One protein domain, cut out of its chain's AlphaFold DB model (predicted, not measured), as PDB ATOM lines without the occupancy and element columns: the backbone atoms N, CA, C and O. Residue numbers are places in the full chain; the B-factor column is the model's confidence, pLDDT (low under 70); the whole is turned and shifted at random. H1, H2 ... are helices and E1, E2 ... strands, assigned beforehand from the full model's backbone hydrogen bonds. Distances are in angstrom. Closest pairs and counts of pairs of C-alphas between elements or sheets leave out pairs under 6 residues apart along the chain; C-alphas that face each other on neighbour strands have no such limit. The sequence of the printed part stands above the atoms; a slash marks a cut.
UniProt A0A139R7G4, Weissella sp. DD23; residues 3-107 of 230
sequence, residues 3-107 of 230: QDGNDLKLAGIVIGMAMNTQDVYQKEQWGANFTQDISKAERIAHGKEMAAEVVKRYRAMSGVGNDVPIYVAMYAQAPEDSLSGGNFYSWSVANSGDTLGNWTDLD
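What this domain is: This is residues 3 to 107 of the 230 residues of a protein of Weissella sp. DD23 (UniProt A0A139R7G4). What shape do these atoms make? A strongly twisted wall of three strands, E2, E5 and E6, has H1 packed over one face; E1 lies toward one end of the long axis and the hairpin E3 and E4 toward the other, where residues 27 to 32 stick out. What is it built of? The printed part has 105 residues, with one named helix and six named strands in the order E1, E2, E3, E4, H1, E5, E6; the class is mixed, helices and strands, and the sheet E2, E5, E6 is mixed. How compact is it? It is loose, with a radius of gyration of the C-alphas of 17.3 A and spans of 57 by 31 by 25 A.

Where its parts are: Which strands come first? E1 is residues 7 to 9, from C-alpha 7 at (152.742, 108.648, 137.639); E2 is 13 to 19, 19.1 A long; E3 is 22 to 26 and E4 33 to 37. What follows? H1 is residues 40 to 59, 28.5 A; E5 is 70 to 76, 19.7 A; E6 is 87 to 94, 21.9 A, ending at C-alpha 94 (142.778, 129.983, 129.919).

How they stand to each other: How do the strands pair? E2 and E5 are parallel, N 15 to O 71 being 2.8 A. The hairpin E5 and E6 is antiparallel, N 72 to O 92 being 2.9 A, and so is the hairpin E3 and E4, N 23 to O 36 being 2.9 A. Where is H1? It makes two layers with the sheet, a helix on one face, at a height over the sheet of 8.8 A; its closest C-alphas to E5 are Ala 51 and Val 72, 6.8 A. Every O i to N i+4 pair in H1 is within hydrogen-bond range.

The domain as a whole: How far does it reach? The C-alphas of Gly 5 and Gly 31, the two farthest apart, are 58.8 A apart. Are there cuts, long links or weak places? The printed part has no cut and no long link, and no printed residue is under 70 in pLDDT.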
ATOM      1  N   GLN A   3     152.051 114.935 140.985       94.81
ATOM      2  CA  GLN A   3     152.243 113.507 141.217       94.81
ATOM      3  C   GLN A   3     150.894 112.844 141.512       94.81
ATOM      4  O   GLN A   3     150.125 113.354 142.327       94.81
ATOM      5  N   ASP A   4     150.633 111.712 140.867       91.44
ATOM      6  CA  ASP A   4     149.480 110.851 141.125       91.44
ATOM      7  C   ASP A   4     149.967 109.403 141.270       91.44
ATOM      8  O   ASP A   4     150.281 108.725 140.291       91.44
ATOM      9  N   GLY A   5     150.139 108.960 142.518       92.19
ATOM     10  CA  GLY A   5     150.817 107.702 142.826       92.19
ATOM     11  C   GLY A   5     152.260 107.691 142.307       92.19
ATOM     12  O   GLY A   5     153.088 108.502 142.733       92.19
ATOM     13  N   ASN A   6     152.550 106.766 141.389       93.06
ATOM     14  CA  ASN A   6     153.857 106.642 140.733       93.06
ATOM     15  C   ASN A   6     153.938 107.398 139.396       93.06
ATOM     16  O   ASN A   6     155.016 107.458 138.807       93.06
ATOM     17  N   ASP A   7     152.830 107.977 138.931       93.12
ATOM     18  CA  ASP A   7     152.742 108.648 137.639       93.12
ATOM     19  C   ASP A   7     152.761 110.176 137.790       93.12
ATOM     20  O   ASP A   7     152.458 110.747 138.844       93.12
ATOM     21  N   LEU A   8     153.109 110.863 136.701       94.50
ATOM     22  CA  LEU A   8     153.046 112.318 136.605       94.50
ATOM     23  C   LEU A   8     151.899 112.732 135.690       94.50
ATOM     24  O   LEU A   8     151.813 112.294 134.543       94.50
ATOM     25  N   LYS A   9     151.063 113.653 136.170       93.06
ATOM     26  CA  LYS A   9     149.968 114.243 135.397       93.06
ATOM     27  C   LYS A   9     150.249 115.694 135.044       93.06
ATOM     28  O   LYS A   9     150.816 116.457 135.833       93.06
ATOM     29  N   LEU A  10     149.864 116.085 133.832       95.38
ATOM     30  CA  LEU A  10     149.934 117.475 133.404       95.38
ATOM     31  C   LEU A  10     148.933 118.300 134.211       95.38
ATOM     32  O   LEU A  10     147.749 117.994 134.231       95.38
ATOM     33  N   ALA A  11     149.429 119.339 134.881       95.94
ATOM     34  CA  ALA A  11     148.635 120.157 135.804       95.94
ATOM     35  C   ALA A  11     148.569 121.636 135.398       95.94
ATOM     36  O   ALA A  11     147.936 122.441 136.069       95.94
ATOM     37  N   GLY A  12     149.267 122.008 134.326       97.19
ATOM     38  CA  GLY A  12     149.314 123.374 133.828       97.19
ATOM     39  C   GLY A  12     150.429 123.559 132.812       97.19
ATOM     40  O   GLY A  12     151.415 122.817 132.818       97.19
ATOM     41  N   ILE A  13     150.259 124.555 131.951       98.12
ATOM     42  CA  ILE A  13     151.221 124.963 130.927       98.12
ATOM     43  C   ILE A  13     151.461 126.464 131.083       98.12
ATOM     44  O   ILE A  13     150.521 127.225 131.309       98.12
ATOM     45  N   VAL A  14     152.712 126.898 130.941       98.25
ATOM     46  CA  VAL A  14     153.071 128.317 130.835       98.25
ATOM     47  C   VAL A  14     153.754 128.534 129.494       98.25
ATOM     48  O   VAL A  14     154.726 127.854 129.174       98.25
ATOM     49  N   ILE A  15     153.244 129.485 128.718       98.12
ATOM     50  CA  ILE A  15     153.752 129.851 127.400       98.12
ATOM     51  C   ILE A  15     154.285 131.278 127.480       98.12
ATOM     52  O   ILE A  15     153.540 132.213 127.767       98.12
ATOM     53  N   GLY A  16     155.579 131.447 127.222       98.00
ATOM     54  CA  GLY A  16     156.184 132.759 127.024       98.00
ATOM     55  C   GLY A  16     156.125 133.151 125.551       98.00
ATOM     56  O   GLY A  16     156.560 132.381 124.700       98.00
ATOM     57  N   MET A  17     155.619 134.344 125.245       98.25
ATOM     58  CA  MET A  17     155.606 134.891 123.887       98.25
ATOM     59  C   MET A  17     156.480 136.138 123.823       98.25
ATOM     60  O   MET A  17     156.105 137.196 124.332       98.25
ATOM     61  N   ALA A  18     157.658 135.999 123.214       97.62
ATOM     62  CA  ALA A  18     158.598 137.091 123.002       97.62
ATOM     63  C   ALA A  18     158.231 137.865 121.731       97.62
ATOM     64  O   ALA A  18     158.235 137.325 120.630       97.62
ATOM     65  N   MET A  19     157.890 139.133 121.915       97.81
ATOM     66  CA  MET A  19     157.410 140.036 120.882       97.81
ATOM     67  C   MET A  19     158.478 141.088 120.599       97.81
ATOM     68  O   MET A  19     158.930 141.767 121.526       97.81
ATOM     69  N   ASN A  20     158.842 141.256 119.331       97.06
ATOM     70  CA  ASN A  20     159.767 142.300 118.897       97.06
ATOM     71  C   ASN A  20     159.220 143.690 119.253       97.06
ATOM     72  O   ASN A  20     158.044 143.976 119.027       97.06
ATOM     73  N   THR A  21     160.064 144.556 119.817       96.44
ATOM     74  CA  THR A  21     159.827 146.014 119.843       96.44
ATOM     75  C   THR A  21     160.398 146.690 118.605       96.44
ATOM     76  O   THR A  21     159.920 147.749 118.218       96.44
ATOM     77  N   GLN A  22     161.404 146.064 117.999       96.19
ATOM     78  CA  GLN A  22     162.042 146.447 116.752       96.19
ATOM     79  C   GLN A  22     162.259 145.192 115.918       96.19
ATOM     80  O   GLN A  22     162.630 144.151 116.459       96.19
ATOM     81  N   ASP A  23     162.012 145.299 114.620       95.50
ATOM     82  CA  ASP A  23     162.304 144.250 113.653       95.50
ATOM     83  C   ASP A  23     163.478 144.681 112.774       95.50
ATOM     84  O   ASP A  23     163.426 145.739 112.143       95.50
ATOM     85  N   VAL A  24     164.546 143.884 112.771       94.25
ATOM     86  CA  VAL A  24     165.769 144.156 112.009       94.25
ATOM     87  C   VAL A  24     165.806 143.231 110.801       94.25
ATOM     88  O   VAL A  24     165.777 142.010 110.941       94.25
ATOM     89  N   TYR A  25     165.879 143.805 109.603       95.00
ATOM     90  CA  TYR A  25     165.805 143.048 108.356       95.00
ATOM     91  C   TYR A  25     166.722 143.620 107.270       95.00
ATOM     92  O   TYR A  25     167.046 144.806 107.254       95.00
ATOM     93  N   GLN A  26     167.123 142.771 106.323       97.25
ATOM     94  CA  GLN A  26     167.875 143.167 105.131       97.25
ATOM     95  C   GLN A  26     166.970 143.088 103.901       97.25
ATOM     96  O   GLN A  26     166.190 142.149 103.750       97.25
ATOM     97  N   LYS A  27     167.067 144.074 103.003       96.50
ATOM     98  CA  LYS A  27     166.289 144.094 101.746       96.50
ATOM     99  C   LYS A  27     166.912 143.243 100.639       96.50
ATOM    100  O   LYS A  27     166.229 142.868  99.692       96.50
ATOM    101  N   GLU A  28     168.197 142.953 100.765       96.38
ATOM    102  CA  GLU A  28     168.982 142.134  99.852       96.38
ATOM    103  C   GLU A  28     169.990 141.318 100.662       96.38
ATOM    104  O   GLU A  28     170.374 141.709 101.767       96.38
ATOM    105  N   GLN A  29     170.399 140.166 100.137       95.88
ATOM    106  CA  GLN A  29     171.330 139.284 100.832       95.88
ATOM    107  C   GLN A  29     172.674 139.998 101.046       95.88
ATOM    108  O   GLN A  29     173.271 140.464 100.078       95.88
ATOM    109  N   TRP A  30     173.156 140.047 102.295       94.44
ATOM    110  CA  TRP A  30     174.381 140.762 102.695       94.44
ATOM    111  C   TRP A  30     174.305 142.292 102.561       94.44
ATOM    112  O   TRP A  30     175.338 142.963 102.557       94.44
ATOM    113  N   GLY A  31     173.096 142.845 102.453       94.62
ATOM    114  CA  GLY A  31     172.860 144.284 102.417       94.62
ATOM    115  C   GLY A  31     172.897 144.939 103.800       94.62
ATOM    116  O   GLY A  31     173.178 144.312 104.820       94.62
ATOM    117  N   ALA A  32     172.573 146.230 103.840       96.31
ATOM    118  CA  ALA A  32     172.439 146.962 105.095       96.31
ATOM    119  C   ALA A  32     171.240 146.466 105.928       96.31
ATOM    120  O   ALA A  32     170.199 146.090 105.378       96.31
ATOM    121  N   ASN A  33     171.376 146.534 107.254       95.69
ATOM    122  CA  ASN A  33     170.271 146.308 108.182       95.69
ATOM    123  C   ASN A  33     169.350 147.534 108.213       95.69
ATOM    124  O   ASN A  33     169.804 148.670 108.359       95.69
ATOM    125  N   PHE A  34     168.051 147.285 108.099       95.88
ATOM    126  CA  PHE A  34     166.983 148.251 108.316       95.88
ATOM    127  C   PHE A  34     166.237 147.874 109.591       95.88
ATOM    128  O   PHE A  34     166.035 146.692 109.853       95.88
ATOM    129  N   THR A  35     165.799 148.879 110.344       96.19
ATOM    130  CA  THR A  35     165.030 148.681 111.574       96.19
ATOM    131  C   THR A  35     163.633 149.245 111.398       96.19
ATOM    132  O   THR A  35     163.468 150.396 110.987       96.19
ATOM    133  N   GLN A  36     162.628 148.439 111.722       96.06
ATOM    134  CA  GLN A  36     161.243 148.868 111.837       96.06
ATOM    135  C   GLN A  36     160.828 148.856 113.309       96.06
ATOM    136  O   GLN A  36     160.774 147.798 113.938       96.06
ATOM    137  N   ASP A  37     160.505 150.029 113.854       96.75
ATOM    138  CA  ASP A  37     159.919 150.138 115.189       96.75
ATOM    139  C   ASP A  37     158.485 149.595 115.192       96.75
ATOM    140  O   ASP A  37     157.677 149.914 114.318       96.75
ATOM    141  N   ILE A  38     158.153 148.798 116.207       97.44
ATOM    142  CA  ILE A  38     156.807 148.269 116.430       97.44
ATOM    143  C   ILE A  38     156.217 149.000 117.628       97.44
ATOM    144  O   ILE A  38     156.722 148.905 118.754       97.44
ATOM    145  N   SER A  39     155.117 149.724 117.413       97.50
ATOM    146  CA  SER A  39     154.509 150.491 118.494       97.50
ATOM    147  C   SER A  39     154.009 149.574 119.617       97.50
ATOM    148  O   SER A  39     153.615 148.423 119.407       97.50
ATOM    149  N   LYS A  40     153.959 150.098 120.849       95.81
ATOM    150  CA  LYS A  40     153.420 149.356 122.002       95.81
ATOM    151  C   LYS A  40     152.002 148.840 121.733       95.81
ATOM    152  O   LYS A  40     151.690 147.719 122.124       95.81
ATOM    153  N   ALA A  41     151.159 149.642 121.080       97.31
ATOM    154  CA  ALA A  41     149.776 149.282 120.786       97.31
ATOM    155  C   ALA A  41     149.684 148.115 119.790       97.31
ATOM    156  O   ALA A  41     149.001 147.133 120.075       97.31
ATOM    157  N   GLU A  42     150.422 148.178 118.677       97.81
ATOM    158  CA  GLU A  42     150.455 147.111 117.664       97.81
ATOM    159  C   GLU A  42     151.025 145.814 118.236       97.81
ATOM    160  O   GLU A  42     150.432 144.747 118.085       97.81
ATOM    161  N   ARG A  43     152.133 145.908 118.983       97.81
ATOM    162  CA  ARG A  43     152.750 144.757 119.651       97.81
ATOM    163  C   ARG A  43     151.777 144.057 120.600       97.81
ATOM    164  O   ARG A  43     151.743 142.830 120.662       97.81
ATOM    165  N   ILE A  44     150.982 144.823 121.351       97.81
ATOM    166  CA  ILE A  44     149.949 144.268 122.234       97.81
ATOM    167  C   ILE A  44     148.833 143.616 121.413       97.81
ATOM    168  O   ILE A  44     148.449 142.493 121.732       97.81
ATOM    169  N   ALA A  45     148.326 144.286 120.377       98.00
ATOM    170  CA  ALA A  45     147.235 143.774 119.552       98.00
ATOM    171  C   ALA A  45     147.602 142.433 118.893       98.00
ATOM    172  O   ALA A  45     146.933 141.428 119.140       98.00
ATOM    173  N   HIS A  46     148.721 142.384 118.165       98.12
ATOM    174  CA  HIS A  46     149.199 141.159 117.520       98.12
ATOM    175  C   HIS A  46     149.574 140.075 118.528       98.12
ATOM    176  O   HIS A  46     149.299 138.898 118.310       98.12
ATOM    177  N   GLY A  47     150.167 140.457 119.662       98.25
ATOM    178  CA  GLY A  47     150.491 139.513 120.725       98.25
ATOM    179  C   GLY A  47     149.256 138.782 121.258       98.25
ATOM    180  O   GLY A  47     149.291 137.565 121.419       98.25
ATOM    181  N   LYS A  48     148.148 139.502 121.479       98.25
ATOM    182  CA  LYS A  48     146.883 138.914 121.951       98.25
ATOM    183  C   LYS A  48     146.221 138.025 120.898       98.25
ATOM    184  O   LYS A  48     145.699 136.968 121.247       98.25
ATOM    185  N   GLU A  49     146.266 138.430 119.632       98.19
ATOM    186  CA  GLU A  49     145.766 137.631 118.507       98.19
ATOM    187  C   GLU A  49     146.525 136.301 118.390       98.19
ATOM    188  O   GLU A  49     145.919 135.228 118.406       98.19
ATOM    189  N   MET A  50     147.860 136.359 118.372       98.44
ATOM    190  CA  MET A  50     148.697 135.164 118.308       98.44
ATOM    191  C   MET A  50     148.541 134.287 119.554       98.44
ATOM    192  O   MET A  50     148.510 133.066 119.430       98.44
ATOM    193  N   ALA A  51     148.401 134.875 120.746       98.56
ATOM    194  CA  ALA A  51     148.184 134.126 121.983       98.56
ATOM    195  C   ALA A  51     146.914 133.265 121.926       98.56
ATOM    196  O   ALA A  51     146.949 132.099 122.318       98.56
ATOM    197  N   ALA A  52     145.810 133.808 121.403       98.31
ATOM    198  CA  ALA A  52     144.565 133.059 121.249       98.31
ATOM    199  C   ALA A  52     144.736 131.859 120.301       98.31
ATOM    200  O   ALA A  52     144.276 130.757 120.596       98.31
ATOM    201  N   GLU A  53     145.441 132.052 119.187       98.50
ATOM    202  CA  GLU A  53     145.725 130.981 118.229       98.50
ATOM    203  C   GLU A  53     146.677 129.920 118.806       98.50
ATOM    204  O   GLU A  53     146.466 128.719 118.634       98.50
ATOM    205  N   VAL A  54     147.698 130.337 119.555       98.19
ATOM    206  CA  VAL A  54     148.621 129.418 120.232       98.19
ATOM    207  C   VAL A  54     147.875 128.547 121.245       98.19
ATOM    208  O   VAL A  54     148.056 127.330 121.237       98.19
ATOM    209  N   VAL A  55     146.996 129.123 122.072       98.38
ATOM    210  CA  VAL A  55     146.202 128.352 123.044       98.38
ATOM    211  C   VAL A  55     145.320 127.315 122.341       98.38
ATOM    212  O   VAL A  55     145.309 126.155 122.758       98.38
ATOM    213  N   LYS A  56     144.656 127.679 121.236       98.06
ATOM    214  CA  LYS A  56     143.871 126.735 120.419       98.06
ATOM    215  C   LYS A  56     144.706 125.559 119.924       98.06
ATOM    216  O   LYS A  56     144.285 124.409 120.033       98.06
ATOM    217  N   ARG A  57     145.917 125.827 119.425       98.00
ATOM    218  CA  ARG A  57     146.835 124.777 118.955       98.00
ATOM    219  C   ARG A  57     147.267 123.847 120.080       98.00
ATOM    220  O   ARG A  57     147.275 122.639 119.877       98.00
ATOM    221  N   TYR A  58     147.576 124.385 121.260       97.31
ATOM    222  CA  TYR A  58     147.903 123.563 122.429       97.31
ATOM    223  C   TYR A  58     146.728 122.677 122.848       97.31
ATOM    224  O   TYR A  58     146.937 121.508 123.149       97.31
ATOM    225  N   ARG A  59     145.492 123.186 122.807       96.94
ATOM    226  CA  ARG A  59     144.288 122.389 123.102       96.94
ATOM    227  C   ARG A  59     144.026 121.264 122.107       96.94
ATOM    228  O   ARG A  59     143.416 120.269 122.476       96.94
ATOM    229  N   ALA A  60     144.493 121.397 120.869       96.69
ATOM    230  CA  ALA A  60     144.392 120.338 119.869       96.69
ATOM    231  C   ALA A  60     145.432 119.213 120.063       96.69
ATOM    232  O   ALA A  60     145.334 118.175 119.407       96.69
ATOM    233  N   MET A  61     146.431 119.393 120.934       96.12
ATOM    234  CA  MET A  61     147.450 118.375 121.195       96.12
ATOM    235  C   MET A  61     146.921 117.270 122.113       96.12
ATOM    236  O   MET A  61     146.248 117.523 123.115       96.12
ATOM    237  N   SER A  62     147.297 116.025 121.813       94.19
ATOM    238  CA  SER A  62     146.997 114.890 122.688       94.19
ATOM    239  C   SER A  62     147.616 115.097 124.076       94.19
ATOM    240  O   SER A  62     148.786 115.459 124.191       94.19
ATOM    241  N   GLY A  63     146.829 114.868 125.128       91.12
ATOM    242  CA  GLY A  63     147.265 115.011 126.522       91.12
ATOM    243  C   GLY A  63     147.078 116.405 127.132       91.12
ATOM    244  O   GLY A  63     147.279 116.558 128.335       91.12
ATOM    245  N   VAL A  64     146.641 117.407 126.360       96.19
ATOM    246  CA  VAL A  64     146.286 118.737 126.884       96.19
ATOM    247  C   VAL A  64     144.774 118.809 127.100       96.19
ATOM    248  O   VAL A  64     144.024 119.311 126.267       96.19
ATOM    249  N   GLY A  65     144.322 118.272 128.235       93.88
ATOM    250  CA  GLY A  65     142.908 118.269 128.618       93.88
ATOM    251  C   GLY A  65     142.315 119.677 128.713       93.88
ATOM    252  O   GLY A  65     143.035 120.648 128.946       93.88
ATOM    253  N   ASN A  66     140.995 119.799 128.546       94.62
ATOM    254  CA  ASN A  66     140.286 121.085 128.599       94.62
ATOM    255  C   ASN A  66     140.408 121.800 129.948       94.62
ATOM    256  O   ASN A  66     140.215 123.005 130.000       94.62
ATOM    257  N   ASP A  67     140.694 121.071 131.013       95.00
ATOM    258  CA  ASP A  67     140.819 121.505 132.402       95.00
ATOM    259  C   ASP A  67     142.259 121.859 132.807       95.00
ATOM    260  O   ASP A  67     142.482 122.396 133.888       95.00
ATOM    261  N   VAL A  68     143.247 121.601 131.943       97.19
ATOM    262  CA  VAL A  68     144.639 121.993 132.197       97.19
ATOM    263  C   VAL A  68     144.764 123.514 132.033       97.19
ATOM    264  O   VAL A  68     144.579 123.997 130.917       97.19
ATOM    265  N   PRO A  69     145.111 124.307 133.056       98.06
ATOM    266  CA  PRO A  69     145.247 125.752 132.891       98.06
ATOM    267  C   PRO A  69     146.432 126.092 131.975       98.06
ATOM    268  O   PRO A  69     147.538 125.575 132.157       98.06
ATOM    269  N   ILE A  70     146.212 126.975 130.996       98.62
ATOM    270  CA  ILE A  70     147.267 127.486 130.105       98.62
ATOM    271  C   ILE A  70     147.469 128.972 130.389       98.62
ATOM    272  O   ILE A  70     146.598 129.792 130.103       98.62
ATOM    273  N   TYR A  71     148.628 129.313 130.943       98.56
ATOM    274  CA  TYR A  71     149.071 130.688 131.135       98.56
ATOM    275  C   TYR A  71     149.830 131.157 129.902       98.56
ATOM    276  O   TYR A  71     150.706 130.449 129.405       98.56
ATOM    277  N   VAL A  72     149.546 132.373 129.449       98.69
ATOM    278  CA  VAL A  72     150.313 133.043 128.400       98.69
ATOM    279  C   VAL A  72     150.897 134.322 128.976       98.69
ATOM    280  O   VAL A  72     150.161 135.205 129.414       98.69
ATOM    281  N   ALA A  73     152.223 134.414 128.984       98.38
ATOM    282  CA  ALA A  73     152.974 135.570 129.446       98.38
ATOM    283  C   ALA A  73     153.655 136.248 128.256       98.38
ATOM    284  O   ALA A  73     154.443 135.638 127.534       98.38
ATOM    285  N   MET A  74     153.364 137.529 128.066       98.38
ATOM    286  CA  MET A  74     153.874 138.306 126.948       98.38
ATOM    287  C   MET A  74     155.119 139.079 127.359       98.38
ATOM    288  O   MET A  74     155.127 139.782 128.373       98.38
ATOM    289  N   TYR A  75     156.155 138.980 126.538       97.69
ATOM    290  CA  TYR A  75     157.462 139.572 126.763       97.69
ATOM    291  C   TYR A  75     157.804 140.531 125.626       97.69
ATOM    292  O   TYR A  75     157.641 140.195 124.459       97.69
ATOM    293  N   ALA A  76     158.234 141.744 125.954       96.94
ATOM    294  CA  ALA A  76     158.723 142.710 124.982       96.94
ATOM    295  C   ALA A  76     160.237 142.542 124.898       96.94
ATOM    296  O   ALA A  76     160.907 142.766 125.904       96.94
ATOM    297  N   GLN A  77     160.755 142.128 123.742       95.56
ATOM    298  CA  GLN A  77     162.199 142.040 123.528       95.56
ATOM    299  C   GLN A  77     162.823 143.434 123.613       95.56
ATOM    300  O   GLN A  77     162.162 144.420 123.307       95.56
ATOM    301  N   ALA A  78     164.065 143.519 124.074       92.44
ATOM    302  CA  ALA A  78     164.796 144.776 124.016       92.44
ATOM    303  C   ALA A  78     165.381 144.978 122.604       92.44
ATOM    304  O   ALA A  78     165.605 143.983 121.908       92.44
ATOM    305  N   PRO A  79     165.643 146.229 122.192       90.50
ATOM    306  CA  PRO A  79     166.496 146.527 121.041       90.50
ATOM    307  C   PRO A  79     167.849 145.805 121.117       90.50
ATOM    308  O   PRO A  79     168.339 145.532 122.215       90.50
ATOM    309  N   GLU A  80     168.466 145.524 119.966       85.38
ATOM    310  CA  GLU A  80     169.746 144.792 119.896       85.38
ATOM    311  C   GLU A  80     170.895 145.503 120.627       85.38
ATOM    312  O   GLU A  80     171.782 144.850 121.170       85.38
ATOM    313  N   ASP A  81     170.870 146.832 120.672       85.12
ATOM    314  CA  ASP A  81     171.869 147.676 121.330       85.12
ATOM    315  C   ASP A  81     171.557 147.956 122.811       85.12
ATOM    316  O   ASP A  81     172.292 148.680 123.489       85.12
ATOM    317  N   SER A  82     170.480 147.373 123.348       86.25
ATOM    318  CA  SER A  82     170.097 147.554 124.744       86.25
ATOM    319  C   SER A  82     171.096 146.896 125.697       86.25
ATOM    320  O   SER A  82     171.383 145.703 125.626       86.25
ATOM    321  N   LEU A  83     171.539 147.660 126.697       85.31
ATOM    322  CA  LEU A  83     172.402 147.180 127.785       85.31
ATOM    323  C   LEU A  83     171.654 146.332 128.834       85.31
ATOM    324  O   LEU A  83     172.249 145.855 129.802       85.31
ATOM    325  N   SER A  84     170.342 146.158 128.667       86.75
ATOM    326  CA  SER A  84     169.499 145.294 129.497       86.75
ATOM    327  C   SER A  84     168.550 144.456 128.652       86.75
ATOM    328  O   SER A  84     168.252 144.785 127.503       86.75
ATOM    329  N   GLY A  85     168.051 143.370 129.238       87.75
ATOM    330  CA  GLY A  85     167.029 142.547 128.607       87.75
ATOM    331  C   GLY A  85     165.681 143.258 128.466       87.75
ATOM    332  O   GLY A  85     165.426 144.332 129.012       87.75
ATOM    333  N   GLY A  86     164.794 142.599 127.729       91.31
ATOM    334  CA  GLY A  86     163.387 142.957 127.640       91.31
ATOM    335  C   GLY A  86     162.620 142.720 128.945       91.31
ATOM    336  O   GLY A  86     163.176 142.308 129.963       91.31
ATOM    337  N   ASN A  87     161.308 142.959 128.923       93.69
ATOM    338  CA  ASN A  87     160.464 142.817 130.112       93.69
ATOM    339  C   ASN A  87     159.121 142.155 129.782       93.69
ATOM    340  O   ASN A  87     158.528 142.384 128.724       93.69
ATOM    341  N   PHE A  88     158.604 141.358 130.722       95.38
ATOM    342  CA  PHE A  88     157.216 140.897 130.666       95.38
ATOM    343  C   PHE A  88     156.272 142.079 130.872       95.38
ATOM    344  O   PHE A  88     156.459 142.845 131.813       95.38
ATOM    345  N   TYR A  89     155.256 142.205 130.020       96.12
ATOM    346  CA  TYR A  89     154.366 143.373 130.017       96.12
ATOM    347  C   TYR A  89     152.889 143.037 130.234       96.12
ATOM    348  O   TYR A  89     152.107 143.929 130.545       96.12
ATOM    349  N   SER A  90     152.477 141.785 130.037       97.50
ATOM    350  CA  SER A  90     151.094 141.364 130.273       97.50
ATOM    351  C   SER A  90     151.011 139.844 130.353       97.50
ATOM    352  O   SER A  90     151.845 139.147 129.773       97.50
ATOM    353  N   TRP A  91     150.007 139.316 131.040       98.31
ATOM    354  CA  TRP A  91     149.694 137.889 131.011       98.31
ATOM    355  C   TRP A  91     148.188 137.643 131.074       98.31
ATOM    356  O   TRP A  91     147.424 138.480 131.553       98.31
ATOM    357  N   SER A  92     147.759 136.487 130.581       98.62
ATOM    358  CA  SER A  92     146.386 135.993 130.707       98.62
ATOM    359  C   SER A  92     146.404 134.476 130.897       98.62
ATOM    360  O   SER A  92     147.432 133.821 130.713       98.62
ATOM    361  N   VAL A  93     145.274 133.917 131.312       98.50
ATOM    362  CA  VAL A  93     145.112 132.486 131.557       98.50
ATOM    363  C   VAL A  93     143.824 131.977 130.919       98.50
ATOM    364  O   VAL A  93     142.769 132.606 131.021       98.50
ATOM    365  N   ALA A  94     143.914 130.817 130.278       98.25
ATOM    366  CA  ALA A  94     142.778 129.983 129.919       98.25
ATOM    367  C   ALA A  94     142.661 128.880 130.981       98.25
ATOM    368  O   ALA A  94     143.322 127.844 130.885       98.25
ATOM    369  N   ASN A  95     141.865 129.130 132.028       96.88
ATOM    370  CA  ASN A  95     141.671 128.169 133.127       96.88
ATOM    371  C   ASN A  95     141.031 126.866 132.634       96.88
ATOM    372  O   ASN A  95     141.362 125.792 133.120       96.88
ATOM    373  N   SER A  96     140.141 126.974 131.648       95.12
ATOM    374  CA  SER A  96     139.563 125.841 130.938       95.12
ATOM    375  C   SER A  96     139.228 126.218 129.496       95.12
ATOM    376  O   SER A  96     138.944 127.384 129.224       95.12
ATOM    377  N   GLY A  97     139.205 125.244 128.587       95.19
ATOM    378  CA  GLY A  97     138.955 125.488 127.164       95.19
ATOM    379  C   GLY A  97     140.057 126.328 126.512       95.19
ATOM    380  O   GLY A  97     141.160 126.455 127.048       95.19
ATOM    381  N   ASP A  98     139.787 126.878 125.334       95.00
ATOM    382  CA  ASP A  98     140.776 127.562 124.489       95.00
ATOM    383  C   ASP A  98     140.729 129.099 124.566       95.00
ATOM    384  O   ASP A  98     141.506 129.788 123.906       95.00
ATOM    385  N   THR A  99     139.822 129.651 125.372       97.12
ATOM    386  CA  THR A  99     139.599 131.094 125.457       97.12
ATOM    387  C   THR A  99     140.398 131.695 126.610       97.12
ATOM    388  O   THR A  99     140.242 131.308 127.770       97.12
ATOM    389  N   LEU A 100     141.249 132.669 126.289       97.88
ATOM    390  CA  LEU A 100     141.981 133.464 127.273       97.88
ATOM    391  C   LEU A 100     141.035 134.410 128.020       97.88
ATOM    392  O   LEU A 100     140.189 135.066 127.411       97.88
ATOM    393  N   GLY A 101     141.204 134.496 129.339       97.62
ATOM    394  CA  GLY A 101     140.475 135.438 130.182       97.62
ATOM    395  C   GLY A 101     141.017 136.869 130.106       97.62
ATOM    396  O   GLY A 101     141.714 137.270 129.168       97.62
ATOM    397  N   ASN A 102     140.716 137.646 131.148       97.75
ATOM    398  CA  ASN A 102     141.194 139.020 131.273       97.75
ATOM    399  C   ASN A 102     142.725 139.084 131.310       97.75
ATOM    400  O   ASN A 102     143.389 138.264 131.945       97.75
ATOM    401  N   TRP A 103     143.267 140.102 130.648       98.12
ATOM    402  CA  TRP A 103     144.695 140.385 130.651       98.12
ATOM    403  C   TRP A 103     145.068 141.205 131.881       98.12
ATOM    404  O   TRP A 103     144.402 142.187 132.204       98.12
ATOM    405  N   THR A 104     146.143 140.796 132.543       97.88
ATOM    406  CA  THR A 104     146.766 141.525 133.646       97.88
ATOM    407  C   THR A 104     148.035 142.180 133.133       97.88
ATOM    408  O   THR A 104     148.965 141.485 132.718       97.88
ATOM    409  N   ASP A 105     148.079 143.507 133.167       96.12
ATOM    410  CA  ASP A 105     149.248 144.268 132.738       96.12
ATOM    411  C   ASP A 105     150.342 144.275 133.811       96.12
ATOM    412  O   ASP A 105     150.073 144.219 135.012       96.12
ATOM    413  N   LEU A 106     151.591 144.321 133.353       94.62
ATOM    414  CA  LEU A 106     152.788 144.349 134.183       94.62
ATOM    415  C   LEU A 106     153.589 145.610 133.855       94.62
ATOM    416  O   LEU A 106     153.867 145.877 132.685       94.62
ATOM    417  N   ASP A 107     154.014 146.343 134.881       92.00
ATOM    418  CA  ASP A 107     154.893 147.508 134.735       92.00
ATOM    419  C   ASP A 107     156.327 147.139 135.126       92.00
ATOM    420  O   ASP A 107     156.920 147.698 136.046       92.00
TER     421      ASP A 107